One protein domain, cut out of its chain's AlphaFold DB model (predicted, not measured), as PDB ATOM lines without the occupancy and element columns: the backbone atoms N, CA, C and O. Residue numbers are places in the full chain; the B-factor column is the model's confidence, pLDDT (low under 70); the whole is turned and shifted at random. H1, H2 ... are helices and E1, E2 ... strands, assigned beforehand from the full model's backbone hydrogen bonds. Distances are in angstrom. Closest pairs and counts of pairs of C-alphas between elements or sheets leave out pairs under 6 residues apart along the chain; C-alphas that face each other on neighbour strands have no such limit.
ATOM      1  N   ALA A   6     -42.206 -28.982  62.139       72.94
ATOM      2  CA  ALA A   6     -40.803 -29.054  62.541       72.94
ATOM      3  C   ALA A   6     -39.997 -29.972  61.604       72.94
ATOM      4  O   ALA A   6     -38.832 -29.704  61.336       72.94
ATOM      5  N   THR A   7     -40.637 -31.016  61.067       80.19
ATOM      6  CA  THR A   7     -40.039 -31.916  60.078       80.19
ATOM      7  C   THR A   7     -39.864 -31.223  58.726       80.19
ATOM      8  O   THR A   7     -38.804 -31.355  58.130       80.19
ATOM      9  N   ILE A   8     -40.852 -30.444  58.269       80.12
ATOM     10  CA  ILE A   8     -40.775 -29.684  57.007       80.12
ATOM     11  C   ILE A   8     -39.692 -28.597  57.085       80.12
ATOM     12  O   ILE A   8     -38.843 -28.513  56.206       80.12
ATOM     13  N   ILE A   9     -39.652 -27.816  58.168       79.38
ATOM     14  CA  ILE A   9     -38.623 -26.783  58.373       79.38
ATOM     15  C   ILE A   9     -37.230 -27.419  58.472       79.38
ATOM     16  O   ILE A   9     -36.273 -26.908  57.894       79.38
ATOM     17  N   ALA A  10     -37.102 -28.554  59.167       82.75
ATOM     18  CA  ALA A  10     -35.846 -29.299  59.211       82.75
ATOM     19  C   ALA A  10     -35.439 -29.829  57.825       82.75
ATOM     20  O   ALA A  10     -34.245 -29.848  57.519       82.75
ATOM     21  N   GLN A  11     -36.402 -30.217  56.984       85.31
ATOM     22  CA  GLN A  11     -36.147 -30.611  55.601       85.31
ATOM     23  C   GLN A  11     -35.637 -29.427  54.779       85.31
ATOM     24  O   GLN A  11     -34.565 -29.541  54.203       85.31
ATOM     25  N   TYR A  12     -36.297 -28.265  54.815       84.75
ATOM     26  CA  TYR A  12     -35.823 -27.068  54.102       84.75
ATOM     27  C   TYR A  12     -34.443 -26.611  54.573       84.75
ATOM     28  O   TYR A  12     -33.598 -26.243  53.763       84.75
ATOM     29  N   TYR A  13     -34.165 -26.694  55.877       82.81
ATOM     30  CA  TYR A  13     -32.827 -26.431  56.404       82.81
ATOM     31  C   TYR A  13     -31.792 -27.447  55.897       82.81
ATOM     32  O   TYR A  13     -30.650 -27.083  55.605       82.81
ATOM     33  N   THR A  14     -32.182 -28.716  55.778       86.06
ATOM     34  CA  THR A  14     -31.331 -29.777  55.225       86.06
ATOM     35  C   THR A  14     -31.065 -29.545  53.742       86.06
ATOM     36  O   THR A  14     -29.910 -29.604  53.329       86.06
ATOM     37  N   ASP A  15     -32.091 -29.211  52.962       84.06
ATOM     38  CA  ASP A  15     -31.989 -28.897  51.536       84.06
ATOM     39  C   ASP A  15     -31.089 -27.679  51.327       84.06
ATOM     40  O   ASP A  15     -30.106 -27.762  50.594       84.06
ATOM     41  N   PHE A  16     -31.315 -26.602  52.085       82.50
ATOM     42  CA  PHE A  16     -30.449 -25.425  52.083       82.50
ATOM     43  C   PHE A  16     -29.006 -25.813  52.397       82.50
ATOM     44  O   PHE A  16     -28.082 -25.438  51.681       82.50
ATOM     45  N   THR A  17     -28.787 -26.610  53.442       81.50
ATOM     46  CA  THR A  17     -27.447 -27.068  53.829       81.50
ATOM     47  C   THR A  17     -26.797 -27.915  52.732       81.50
ATOM     48  O   THR A  17     -25.601 -27.774  52.488       81.50
ATOM     49  N   ASN A  18     -27.558 -28.764  52.044       83.19
ATOM     50  CA  ASN A  18     -27.067 -29.598  50.951       83.19
ATOM     51  C   ASN A  18     -26.679 -28.761  49.733       83.19
ATOM     52  O   ASN A  18     -25.558 -28.902  49.247       83.19
ATOM     53  N   GLU A  19     -27.556 -27.858  49.294       79.38
ATOM     54  CA  GLU A  19     -27.309 -26.955  48.163       79.38
ATOM     55  C   GLU A  19     -26.081 -26.092  48.403       79.38
ATOM     56  O   GLU A  19     -25.157 -26.018  47.596       79.38
ATOM     57  N   THR A  20     -26.005 -25.528  49.599       70.50
ATOM     58  CA  THR A  20     -24.885 -24.698  50.005       70.50
ATOM     59  C   THR A  20     -23.598 -25.520  50.212       70.50
ATOM     60  O   THR A  20     -22.511 -24.956  50.126       70.50
ATOM     61  N   ASN A  21     -23.671 -26.830  50.465       72.69
ATOM     62  CA  ASN A  21     -22.502 -27.713  50.588       72.69
ATOM     63  C   ASN A  21     -22.095 -28.395  49.269       72.69
ATOM     64  O   ASN A  21     -21.103 -29.136  49.269       72.69
ATOM     65  N   LYS A  22     -22.812 -28.181  48.153       70.06
ATOM     66  CA  LYS A  22     -22.397 -28.687  46.837       70.06
ATOM     67  C   LYS A  22     -21.014 -28.124  46.508       70.06
ATOM     68  O   LYS A  22     -20.829 -26.928  46.301       70.06
ATOM     69  N   LYS A  23     -20.008 -29.003  46.482       64.25
ATOM     70  CA  LYS A  23     -18.614 -28.625  46.227       64.25
ATOM     71  C   LYS A  23     -18.366 -28.484  44.732       64.25
ATOM     72  O   LYS A  23     -17.778 -29.365  44.112       64.25
ATOM     73  N   MET A  24     -18.797 -27.364  44.167       76.25
ATOM     74  CA  MET A  24     -18.166 -26.837  42.962       76.25
ATOM     75  C   MET A  24     -17.036 -25.911  43.413       76.25
ATOM     76  O   MET A  24     -17.273 -24.982  44.182       76.25
ATOM     77  N   ILE A  25     -15.806 -26.224  43.002       84.00
ATOM     78  CA  ILE A  25     -14.617 -25.430  43.317       84.00
ATOM     79  C   ILE A  25     -14.152 -24.754  42.034       84.00
ATOM     80  O   ILE A  25     -13.848 -25.420  41.043       84.00
ATOM     81  N   HIS A  26     -14.093 -23.432  42.075       82.44
ATOM     82  CA  HIS A  26     -13.475 -22.599  41.061       82.44
ATOM     83  C   HIS A  26     -12.060 -22.229  41.503       82.44
ATOM     84  O   HIS A  26     -11.828 -21.966  42.680       82.44
ATOM     85  N   VAL A  27     -11.125 -22.167  40.557       85.44
ATOM     86  CA  VAL A  27      -9.756 -21.699  40.799       85.44
ATOM     87  C   VAL A  27      -9.500 -20.493  39.910       85.44
ATOM     88  O   VAL A  27      -9.590 -20.603  38.685       85.44
ATOM     89  N   ASN A  28      -9.212 -19.341  40.515       83.94
ATOM     90  CA  ASN A  28      -9.035 -18.092  39.773       83.94
ATOM     91  C   ASN A  28      -7.668 -18.015  39.063       83.94
ATOM     92  O   ASN A  28      -6.815 -18.896  39.201       83.94
ATOM     93  N   ALA A  29      -7.431 -16.940  38.305       85.19
ATOM     94  CA  ALA A  29      -6.187 -16.756  37.551       85.19
ATOM     95  C   ALA A  29      -4.922 -16.639  38.431       85.19
ATOM     96  O   ALA A  29      -3.810 -16.769  37.918       85.19
ATOM     97  N   LEU A  30      -5.083 -16.406  39.737       86.12
ATOM     98  CA  LEU A  30      -4.005 -16.369  40.729       86.12
ATOM     99  C   LEU A  30      -3.813 -17.715  41.453       86.12
ATOM    100  O   LEU A  30      -2.915 -17.834  42.284       86.12
ATOM    101  N   GLY A  31      -4.608 -18.738  41.122       84.81
ATOM    102  CA  GLY A  31      -4.560 -20.050  41.770       84.81
ATOM    103  C   GLY A  31      -5.337 -20.123  43.085       84.81
ATOM    104  O   GLY A  31      -5.164 -21.083  43.830       84.81
ATOM    105  N   GLU A  32      -6.170 -19.127  43.393       86.94
ATOM    106  CA  GLU A  32      -6.985 -19.117  44.607       86.94
ATOM    107  C   GLU A  32      -8.257 -19.941  44.386       86.94
ATOM    108  O   GLU A  32      -9.013 -19.700  43.441       86.94
ATOM    109  N   GLU A  33      -8.487 -20.919  45.262       89.62
ATOM    110  CA  GLU A  33      -9.677 -21.767  45.229       89.62
ATOM    111  C   GLU A  33     -10.847 -21.103  45.962       89.62
ATOM    112  O   GLU A  33     -10.702 -20.610  47.083       89.62
ATOM    113  N   GLN A  34     -12.025 -21.127  45.348       85.19
ATOM    114  CA  GLN A  34     -13.261 -20.605  45.917       85.19
ATOM    115  C   GLN A  34     -14.410 -21.575  45.647       85.19
ATOM    116  O   GLN A  34     -14.563 -22.077  44.533       85.19
ATOM    117  N   ASP A  35     -15.234 -21.824  46.663       86.56
ATOM    118  CA  ASP A  35     -16.497 -22.537  46.487       86.56
ATOM    119  C   ASP A  35     -17.616 -21.591  46.021       86.56
ATOM    120  O   ASP A  35     -17.465 -20.364  45.984       86.56
ATOM    121  N   VAL A  36     -18.764 -22.168  45.663       84.81
ATOM    122  CA  VAL A  36     -19.930 -21.412  45.191       84.81
ATOM    123  C   VAL A  36     -20.414 -20.353  46.192       84.81
ATOM    124  O   VAL A  36     -20.791 -19.256  45.779       84.81
ATOM    125  N   ARG A  37     -20.336 -20.615  47.507       83.31
ATOM    126  CA  ARG A  37     -20.746 -19.643  48.537       83.31
ATOM    127  C   ARG A  37     -19.789 -18.464  48.591       83.31
ATOM    128  O   ARG A  37     -20.235 -17.325  48.704       83.31
ATOM    129  N   ALA A  38     -18.487 -18.733  48.550       86.69
ATOM    130  CA  ALA A  38     -17.452 -17.709  48.555       86.69
ATOM    131  C   ALA A  38     -17.581 -16.818  47.316       86.69
ATOM    132  O   ALA A  38     -17.544 -15.597  47.445       86.69
ATOM    133  N   VAL A  39     -17.834 -17.414  46.147       86.88
ATOM    134  CA  VAL A  39     -18.080 -16.668  44.909       86.88
ATOM    135  C   VAL A  39     -19.370 -15.843  44.978       86.88
ATOM    136  O   VAL A  39     -19.338 -14.657  44.657       86.88
ATOM    137  N   PHE A  40     -20.485 -16.407  45.452       86.56
ATOM    138  CA  PHE A  40     -21.738 -15.659  45.630       86.56
ATOM    139  C   PHE A  40     -21.584 -14.491  46.617       86.56
ATOM    140  O   PHE A  40     -22.084 -13.391  46.373       86.56
ATOM    141  N   ASN A  41     -20.861 -14.705  47.718       87.12
ATOM    142  CA  ASN A  41     -20.537 -13.674  48.704       87.12
ATOM    143  C   ASN A  41     -19.663 -12.575  48.086       87.12
ATOM    144  O   ASN A  41     -19.959 -11.392  48.254       87.12
ATOM    145  N   ASP A  42     -18.631 -12.951  47.331       88.69
ATOM    146  CA  ASP A  42     -17.789 -11.997  46.621       88.69
ATOM    147  C   ASP A  42     -18.620 -11.162  45.639       88.69
ATOM    148  O   ASP A  42     -18.526  -9.939  45.679       88.69
ATOM    149  N   ILE A  43     -19.501 -11.769  44.833       86.81
ATOM    150  CA  ILE A  43     -20.395 -11.044  43.907       86.81
ATOM    151  C   ILE A  43     -21.330 -10.098  44.672       86.81
ATOM    152  O   ILE A  43     -21.383  -8.901  44.383       86.81
ATOM    153  N   THR A  44     -22.044 -10.616  45.670       85.62
ATOM    154  CA  THR A  44     -23.066  -9.869  46.415       85.62
ATOM    155  C   THR A  44     -22.456  -8.687  47.161       85.62
ATOM    156  O   THR A  44     -22.923  -7.557  47.045       85.62
ATOM    157  N   TYR A  45     -21.382  -8.913  47.912       86.69
ATOM    158  CA  TYR A  45     -20.788  -7.878  48.754       86.69
ATOM    159  C   TYR A  45     -19.726  -7.043  48.035       86.69
ATOM    160  O   TYR A  45     -19.528  -5.883  48.397       86.69
ATOM    161  N   GLY A  46     -19.070  -7.606  47.022       87.00
ATOM    162  CA  GLY A  46     -18.101  -6.915  46.176       87.00
ATOM    163  C   GLY A  46     -18.764  -6.026  45.129       87.00
ATOM    164  O   GLY A  46     -18.422  -4.854  45.052       87.00
ATOM    165  N   TYR A  47     -19.729  -6.519  44.346       82.12
ATOM    166  CA  TYR A  47     -20.367  -5.701  43.302       82.12
ATOM    167  C   TYR A  47     -21.653  -4.996  43.742       82.12
ATOM    168  O   TYR A  47     -21.875  -3.868  43.304       82.12
ATOM    169  N   TYR A  48     -22.491  -5.609  44.589       81.69
ATOM    170  CA  TYR A  48     -23.861  -5.112  44.805       81.69
ATOM    171  C   TYR A  48     -24.099  -4.364  46.127       81.69
ATOM    172  O   TYR A  48     -24.768  -3.334  46.111       81.69
ATOM    173  N   LEU A  49     -23.584  -4.840  47.266       83.38
ATOM    174  CA  LEU A  49     -23.941  -4.285  48.584       83.38
ATOM    175  C   LEU A  49     -22.907  -3.324  49.178       83.38
ATOM    176  O   LEU A  49     -23.265  -2.229  49.611       83.38
ATOM    177  N   HIS A  50     -21.645  -3.745  49.302       79.50
ATOM    178  CA  HIS A  50     -20.656  -3.039  50.133       79.50
ATOM    179  C   HIS A  50     -19.429  -2.545  49.368       79.50
ATOM    180  O   HIS A  50     -18.603  -1.859  49.965       79.50
ATOM    181  N   ALA A  51     -19.326  -2.839  48.067       79.38
ATOM    182  CA  ALA A  51     -18.175  -2.465  47.246       79.38
ATOM    183  C   ALA A  51     -16.829  -2.872  47.881       79.38
ATOM    184  O   ALA A  51     -15.859  -2.115  47.848       79.38
ATOM    185  N   ASP A  52     -16.787  -4.052  48.510       89.88
ATOM    186  CA  ASP A  52     -15.598  -4.566  49.194       89.88
ATOM    187  C   ASP A  52     -14.455  -4.779  48.187       89.88
ATOM    188  O   ASP A  52     -14.564  -5.590  47.263       89.88
ATOM    189  N   PHE A  53     -13.367  -4.024  48.361       88.44
ATOM    190  CA  PHE A  53     -12.257  -3.972  47.413       88.44
ATOM    191  C   PHE A  53     -11.599  -5.339  47.197       88.44
ATOM    192  O   PHE A  53     -11.349  -5.710  46.050       88.44
ATOM    193  N   ASP A  54     -11.379  -6.108  48.264       89.25
ATOM    194  CA  ASP A  54     -10.696  -7.401  48.183       89.25
ATOM    195  C   ASP A  54     -11.573  -8.424  47.444       89.25
ATOM    196  O   ASP A  54     -11.086  -9.244  46.663       89.25
ATOM    197  N   LYS A  55     -12.896  -8.350  47.650       89.56
ATOM    198  CA  LYS A  55     -13.875  -9.162  46.910       89.56
ATOM    199  C   LYS A  55     -13.892  -8.785  45.431       89.56
ATOM    200  O   LYS A  55     -13.837  -9.660  44.570       89.56
ATOM    201  N   VAL A  56     -13.906  -7.488  45.122       87.12
ATOM    202  CA  VAL A  56     -13.848  -6.989  43.738       87.12
ATOM    203  C   VAL A  56     -12.554  -7.423  43.049       87.12
ATOM    204  O   VAL A  56     -12.591  -7.832  41.890       87.12
ATOM    205  N   GLU A  57     -11.413  -7.374  43.733       88.69
ATOM    206  CA  GLU A  57     -10.134  -7.813  43.172       88.69
ATOM    207  C   GLU A  57     -10.142  -9.310  42.829       88.69
ATOM    208  O   GLU A  57      -9.767  -9.681  41.713       88.69
ATOM    209  N   ARG A  58     -10.665 -10.174  43.710       86.75
ATOM    210  CA  ARG A  58     -10.814 -11.612  43.417       86.75
ATOM    211  C   ARG A  58     -11.735 -11.885  42.230       86.75
ATOM    212  O   ARG A  58     -11.406 -12.699  41.363       86.75
ATOM    213  N   LEU A  59     -12.849 -11.159  42.127       86.81
ATOM    214  CA  LEU A  59     -13.757 -11.276  40.981       86.81
ATOM    215  C   LEU A  59     -13.116 -10.805  39.676       86.81
ATOM    216  O   LEU A  59     -13.349 -11.412  38.633       86.81
ATOM    217  N   ARG A  60     -12.282  -9.757  39.712       87.44
ATOM    218  CA  ARG A  60     -11.532  -9.290  38.530       87.44
ATOM    219  C   ARG A  60     -10.534 -10.321  38.017       87.44
ATOM    220  O   ARG A  60     -10.257 -10.342  36.820       87.44
ATOM    221  N   ASN A  61     -10.019 -11.169  38.902       86.75
ATOM    222  CA  ASN A  61      -9.116 -12.267  38.558       86.75
ATOM    223  C   ASN A  61      -9.856 -13.561  38.182       86.75
ATOM    224  O   ASN A  61      -9.225 -14.603  37.989       86.75
ATOM    225  N   THR A  62     -11.182 -13.505  38.056       84.00
ATOM    226  CA  THR A  62     -12.032 -14.647  37.733       84.00
ATOM    227  C   THR A  62     -12.701 -14.472  36.367       84.00
ATOM    228  O   THR A  62     -13.103 -13.376  35.981       84.00
ATOM    229  N   ASN A  63     -12.849 -15.566  35.613       82.19
ATOM    230  CA  ASN A  63     -13.592 -15.548  34.357       82.19
ATOM    231  C   ASN A  63     -15.099 -15.364  34.626       82.19
ATOM    232  O   ASN A  63     -15.715 -16.195  35.293       82.19
ATOM    233  N   GLN A  64     -15.704 -14.310  34.069       79.75
ATOM    234  CA  GLN A  64     -17.123 -13.993  34.282       79.75
ATOM    235  C   GLN A  64     -18.075 -15.119  33.856       79.75
ATOM    236  O   GLN A  64     -19.071 -15.348  34.532       79.75
ATOM    237  N   THR A  65     -17.776 -15.859  32.787       80.50
ATOM    238  CA  THR A  65     -18.589 -17.012  32.369       80.50
ATOM    239  C   THR A  65     -18.575 -18.116  33.428       80.50
ATOM    240  O   THR A  65     -19.604 -18.733  33.677       80.50
ATOM    241  N   PHE A  66     -17.438 -18.345  34.093       76.31
ATOM    242  CA  PHE A  66     -17.343 -19.330  35.175       76.31
ATOM    243  C   PHE A  66     -18.037 -18.869  36.452       76.31
ATOM    244  O   PHE A  66     -18.603 -19.711  37.145       76.31
ATOM    245  N   LEU A  67     -18.052 -17.558  36.730       79.62
ATOM    246  CA  LEU A  67     -18.892 -17.004  37.794       79.62
ATOM    247  C   LEU A  67     -20.349 -17.377  37.535       79.62
ATOM    248  O   LEU A  67     -20.939 -18.050  38.367       79.62
ATOM    249  N   TRP A  68     -20.888 -17.023  36.364       76.94
ATOM    250  CA  TRP A  68     -22.282 -17.308  36.018       76.94
ATOM    251  C   TRP A  68     -22.627 -18.792  36.137       76.94
ATOM    252  O   TRP A  68     -23.563 -19.125  36.850       76.94
ATOM    253  N   VAL A  69     -21.826 -19.688  35.549       78.88
ATOM    254  CA  VAL A  69     -22.054 -21.144  35.649       78.88
ATOM    255  C   VAL A  69     -22.050 -21.640  37.100       78.88
ATOM    256  O   VAL A  69     -22.810 -22.543  37.436       78.88
ATOM    257  N   MET A  70     -21.203 -21.070  37.964       77.44
ATOM    258  CA  MET A  70     -21.149 -21.458  39.374       77.44
ATOM    259  C   MET A  70     -22.373 -20.995  40.164       77.44
ATOM    260  O   MET A  70     -22.878 -21.765  40.976       77.44
ATOM    261  N   VAL A  71     -22.820 -19.746  39.981       81.50
ATOM    262  CA  VAL A  71     -23.896 -19.176  40.812       81.50
ATOM    263  C   VAL A  71     -25.302 -19.407  40.280       81.50
ATOM    264  O   VAL A  71     -26.206 -19.422  41.100       81.50
ATOM    265  N   ASP A  72     -25.504 -19.616  38.980       79.69
ATOM    266  CA  ASP A  72     -26.842 -19.705  38.369       79.69
ATOM    267  C   ASP A  72     -27.723 -20.778  39.037       79.69
ATOM    268  O   ASP A  72     -28.685 -20.458  39.734       79.69
ATOM    269  N   GLY A  73     -27.306 -22.047  38.977       76.69
ATOM    270  CA  GLY A  73     -28.057 -23.140  39.608       76.69
ATOM    271  C   GLY A  73     -28.087 -23.075  41.142       76.69
ATOM    272  O   GLY A  73     -28.987 -23.633  41.770       76.69
ATOM    273  N   PHE A  74     -27.119 -22.394  41.766       81.06
ATOM    274  CA  PHE A  74     -27.133 -22.166  43.211       81.06
ATOM    275  C   PHE A  74     -28.188 -21.130  43.606       81.06
ATOM    276  O   PHE A  74     -28.913 -21.355  44.568       81.06
ATOM    277  N   ILE A  75     -28.301 -20.024  42.865       82.62
ATOM    278  CA  ILE A  75     -29.316 -18.991  43.094       82.62
ATOM    279  C   ILE A  75     -30.704 -19.596  42.910       82.62
ATOM    280  O   ILE A  75     -31.509 -19.502  43.831       82.62
ATOM    281  N   GLU A  76     -30.939 -20.294  41.796       80.44
ATOM    282  CA  GLU A  76     -32.221 -20.946  41.504       80.44
ATOM    283  C   GLU A  76     -32.658 -21.879  42.649       80.44
ATOM    284  O   GLU A  76     -33.762 -21.757  43.180       80.44
ATOM    285  N   SER A  77     -31.753 -22.749  43.111       82.31
ATOM    286  CA  SER A  77     -32.054 -23.707  44.186       82.31
ATOM    287  C   SER A  77     -32.345 -23.022  45.528       82.31
ATOM    288  O   SER A  77     -33.189 -23.476  46.302       82.31
ATOM    289  N   ILE A  78     -31.636 -21.934  45.840       83.69
ATOM    290  CA  ILE A  78     -31.826 -21.194  47.093       83.69
ATOM    291  C   ILE A  78     -33.119 -20.380  47.056       83.69
ATOM    292  O   ILE A  78     -33.842 -20.371  48.052       83.69
ATOM    293  N   GLU A  79     -33.434 -19.739  45.930       82.62
ATOM    294  CA  GLU A  79     -34.695 -19.019  45.740       82.62
ATOM    295  C   GLU A  79     -35.896 -19.956  45.886       82.62
ATOM    296  O   GLU A  79     -36.834 -19.627  46.611       82.62
ATOM    297  N   GLU A  80     -35.840 -21.164  45.317       84.50
ATOM    298  CA  GLU A  80     -36.905 -22.161  45.468       84.50
ATOM    299  C   GLU A  80     -37.157 -22.526  46.945       84.50
ATOM    300  O   GLU A  80     -38.305 -22.603  47.394       84.50
ATOM    301  N   ILE A  81     -36.090 -22.722  47.728       84.62
ATOM    302  CA  ILE A  81     -36.193 -23.013  49.167       84.62
ATOM    303  C   ILE A  81     -36.774 -21.817  49.927       84.62
ATOM    304  O   ILE A  81     -37.601 -22.006  50.821       84.62
ATOM    305  N   ILE A  82     -36.358 -20.595  49.580       83.25
ATOM    306  CA  ILE A  82     -36.875 -19.365  50.192       83.25
ATOM    307  C   ILE A  82     -38.370 -19.217  49.903       83.25
ATOM    308  O   ILE A  82     -39.124 -19.004  50.847       83.25
ATOM    309  N   PHE A  83     -38.821 -19.403  48.658       80.19
ATOM    310  CA  PHE A  83     -40.244 -19.333  48.308       80.19
ATOM    311  C   PHE A  83     -41.074 -20.400  49.025       80.19
ATOM    312  O   PHE A  83     -42.142 -20.105  49.554       80.19
ATOM    313  N   LYS A  84     -40.573 -21.639  49.110       82.12
ATOM    314  CA  LYS A  84     -41.230 -22.711  49.878       82.12
ATOM    315  C   LYS A  84     -41.365 -22.358  51.359       82.12
ATOM    316  O   LYS A  84     -42.398 -22.637  51.965       82.12
ATOM    317  N   LEU A  85     -40.329 -21.759  51.943       81.06
ATOM    318  CA  LEU A  85     -40.355 -21.306  53.330       81.06
ATOM    319  C   LEU A  85     -41.322 -20.133  53.526       81.06
ATOM    320  O   LEU A  85     -42.066 -20.143  54.501       81.06
ATOM    321  N   ASP A  86     -41.323 -19.159  52.617       77.44
ATOM    322  CA  ASP A  86     -42.207 -17.992  52.657       77.44
ATOM    323  C   ASP A  86     -43.679 -18.407  52.566       77.44
ATOM    324  O   ASP A  86     -44.463 -18.078  53.451       77.44
ATOM    325  N   ASN A  87     -44.028 -19.267  51.605       77.62
ATOM    326  CA  ASN A  87     -45.373 -19.839  51.491       77.62
ATOM    327  C   ASN A  87     -45.783 -20.592  52.766       77.62
ATOM    328  O   ASN A  87     -46.897 -20.429  53.253       77.62
ATOM    329  N   LEU A  88     -44.870 -21.366  53.368       77.44
ATOM    330  CA  LEU A  88     -45.131 -22.057  54.634       77.44
ATOM    331  C   LEU A  88     -45.362 -21.082  55.807       77.44
ATOM    332  O   LEU A  88     -46.077 -21.434  56.751       77.44
ATOM    333  N   ILE A  89     -44.723 -19.909  55.797       74.19
ATOM    334  CA  ILE A  89     -44.939 -18.843  56.786       74.19
ATOM    335  C   ILE A  89     -46.293 -18.173  56.534       74.19
ATOM    336  O   ILE A  89     -47.076 -18.055  57.475       74.19
ATOM    337  N   LEU A  90     -46.607 -17.816  55.286       69.06
ATOM    338  CA  LEU A  90     -47.886 -17.214  54.889       69.06
ATOM    339  C   LEU A  90     -49.080 -18.125  55.212       69.06
ATOM    340  O   LEU A  90     -50.059 -17.666  55.800       69.06
ATOM    341  N   ASP A  91     -48.965 -19.431  54.956       68.81
ATOM    342  CA  ASP A  91     -49.975 -20.440  55.315       68.81
ATOM    343  C   ASP A  91     -50.216 -20.533  56.837       68.81
ATOM    344  O   ASP A  91     -51.272 -20.983  57.293       68.81
ATOM    345  N   GLN A  92     -49.227 -20.143  57.648       66.75
ATOM    346  CA  GLN A  92     -49.313 -20.138  59.111       66.75
ATOM    347  C   GLN A  92     -49.789 -18.798  59.674       66.75
ATOM    348  O   GLN A  92     -50.468 -18.782  60.706       66.75
ATOM    349  N   GLU A  93     -49.457 -17.688  59.015       55.59
ATOM    350  CA  GLU A  93     -49.856 -16.334  59.391       55.59
ATOM    351  C   GLU A  93     -51.203 -15.940  58.770       55.59
ATOM    352  O   GLU A  93     -51.349 -14.916  58.105       55.59
TER     353      GLU A  93
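This is residues 6 to 93 of the 260 residues of an uncharacterized protein of Enterococcus faecium EnGen0024 (UniProt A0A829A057). A small head of hairpin E1 E2, H2 and H3 sends out an arm, H1 beside the later part of H4. Mostly helix, the 88 printed residues include H1 E1 E2 H2 H3 H4 in order. The whole is loose, radius of gyration of the C-alphas 15.4 A, spanning 48 by 25 by 18 A.

Find E1 at residues 25 to 27, E2 at 33 to 35, H2 at 36 to 49, H3 at 53 to 60. H1, residues 6 to 21, begins at C-alpha 6, (-40.803, -29.054, 62.541). H4, residues 64 to 90, runs 37.2 A to C-alpha 90, (-47.886, -17.214, 54.889).

In antiparallel E1 and E2, find N 26 and O 34 within hydrogen-bond range, 2.8 A. H2 touches H4 about perpendicular, 86 degrees, closest at C-alphas 36 and 70, 5.9 A. H3 touches H2, closest at C-alphas 55 and 42, 4.8 A. H1 touches H4, opposite ways, a shallow tilt of 6 degrees, closest at C-alphas 12 and 81, 6.4 A. H1 and H3 have every O i to N i+4 pair within range, H2 9 of 10, H4 21 of 23.

The printed part has no cut; pLDDT is under 70 at residues 23 and 90 to 93.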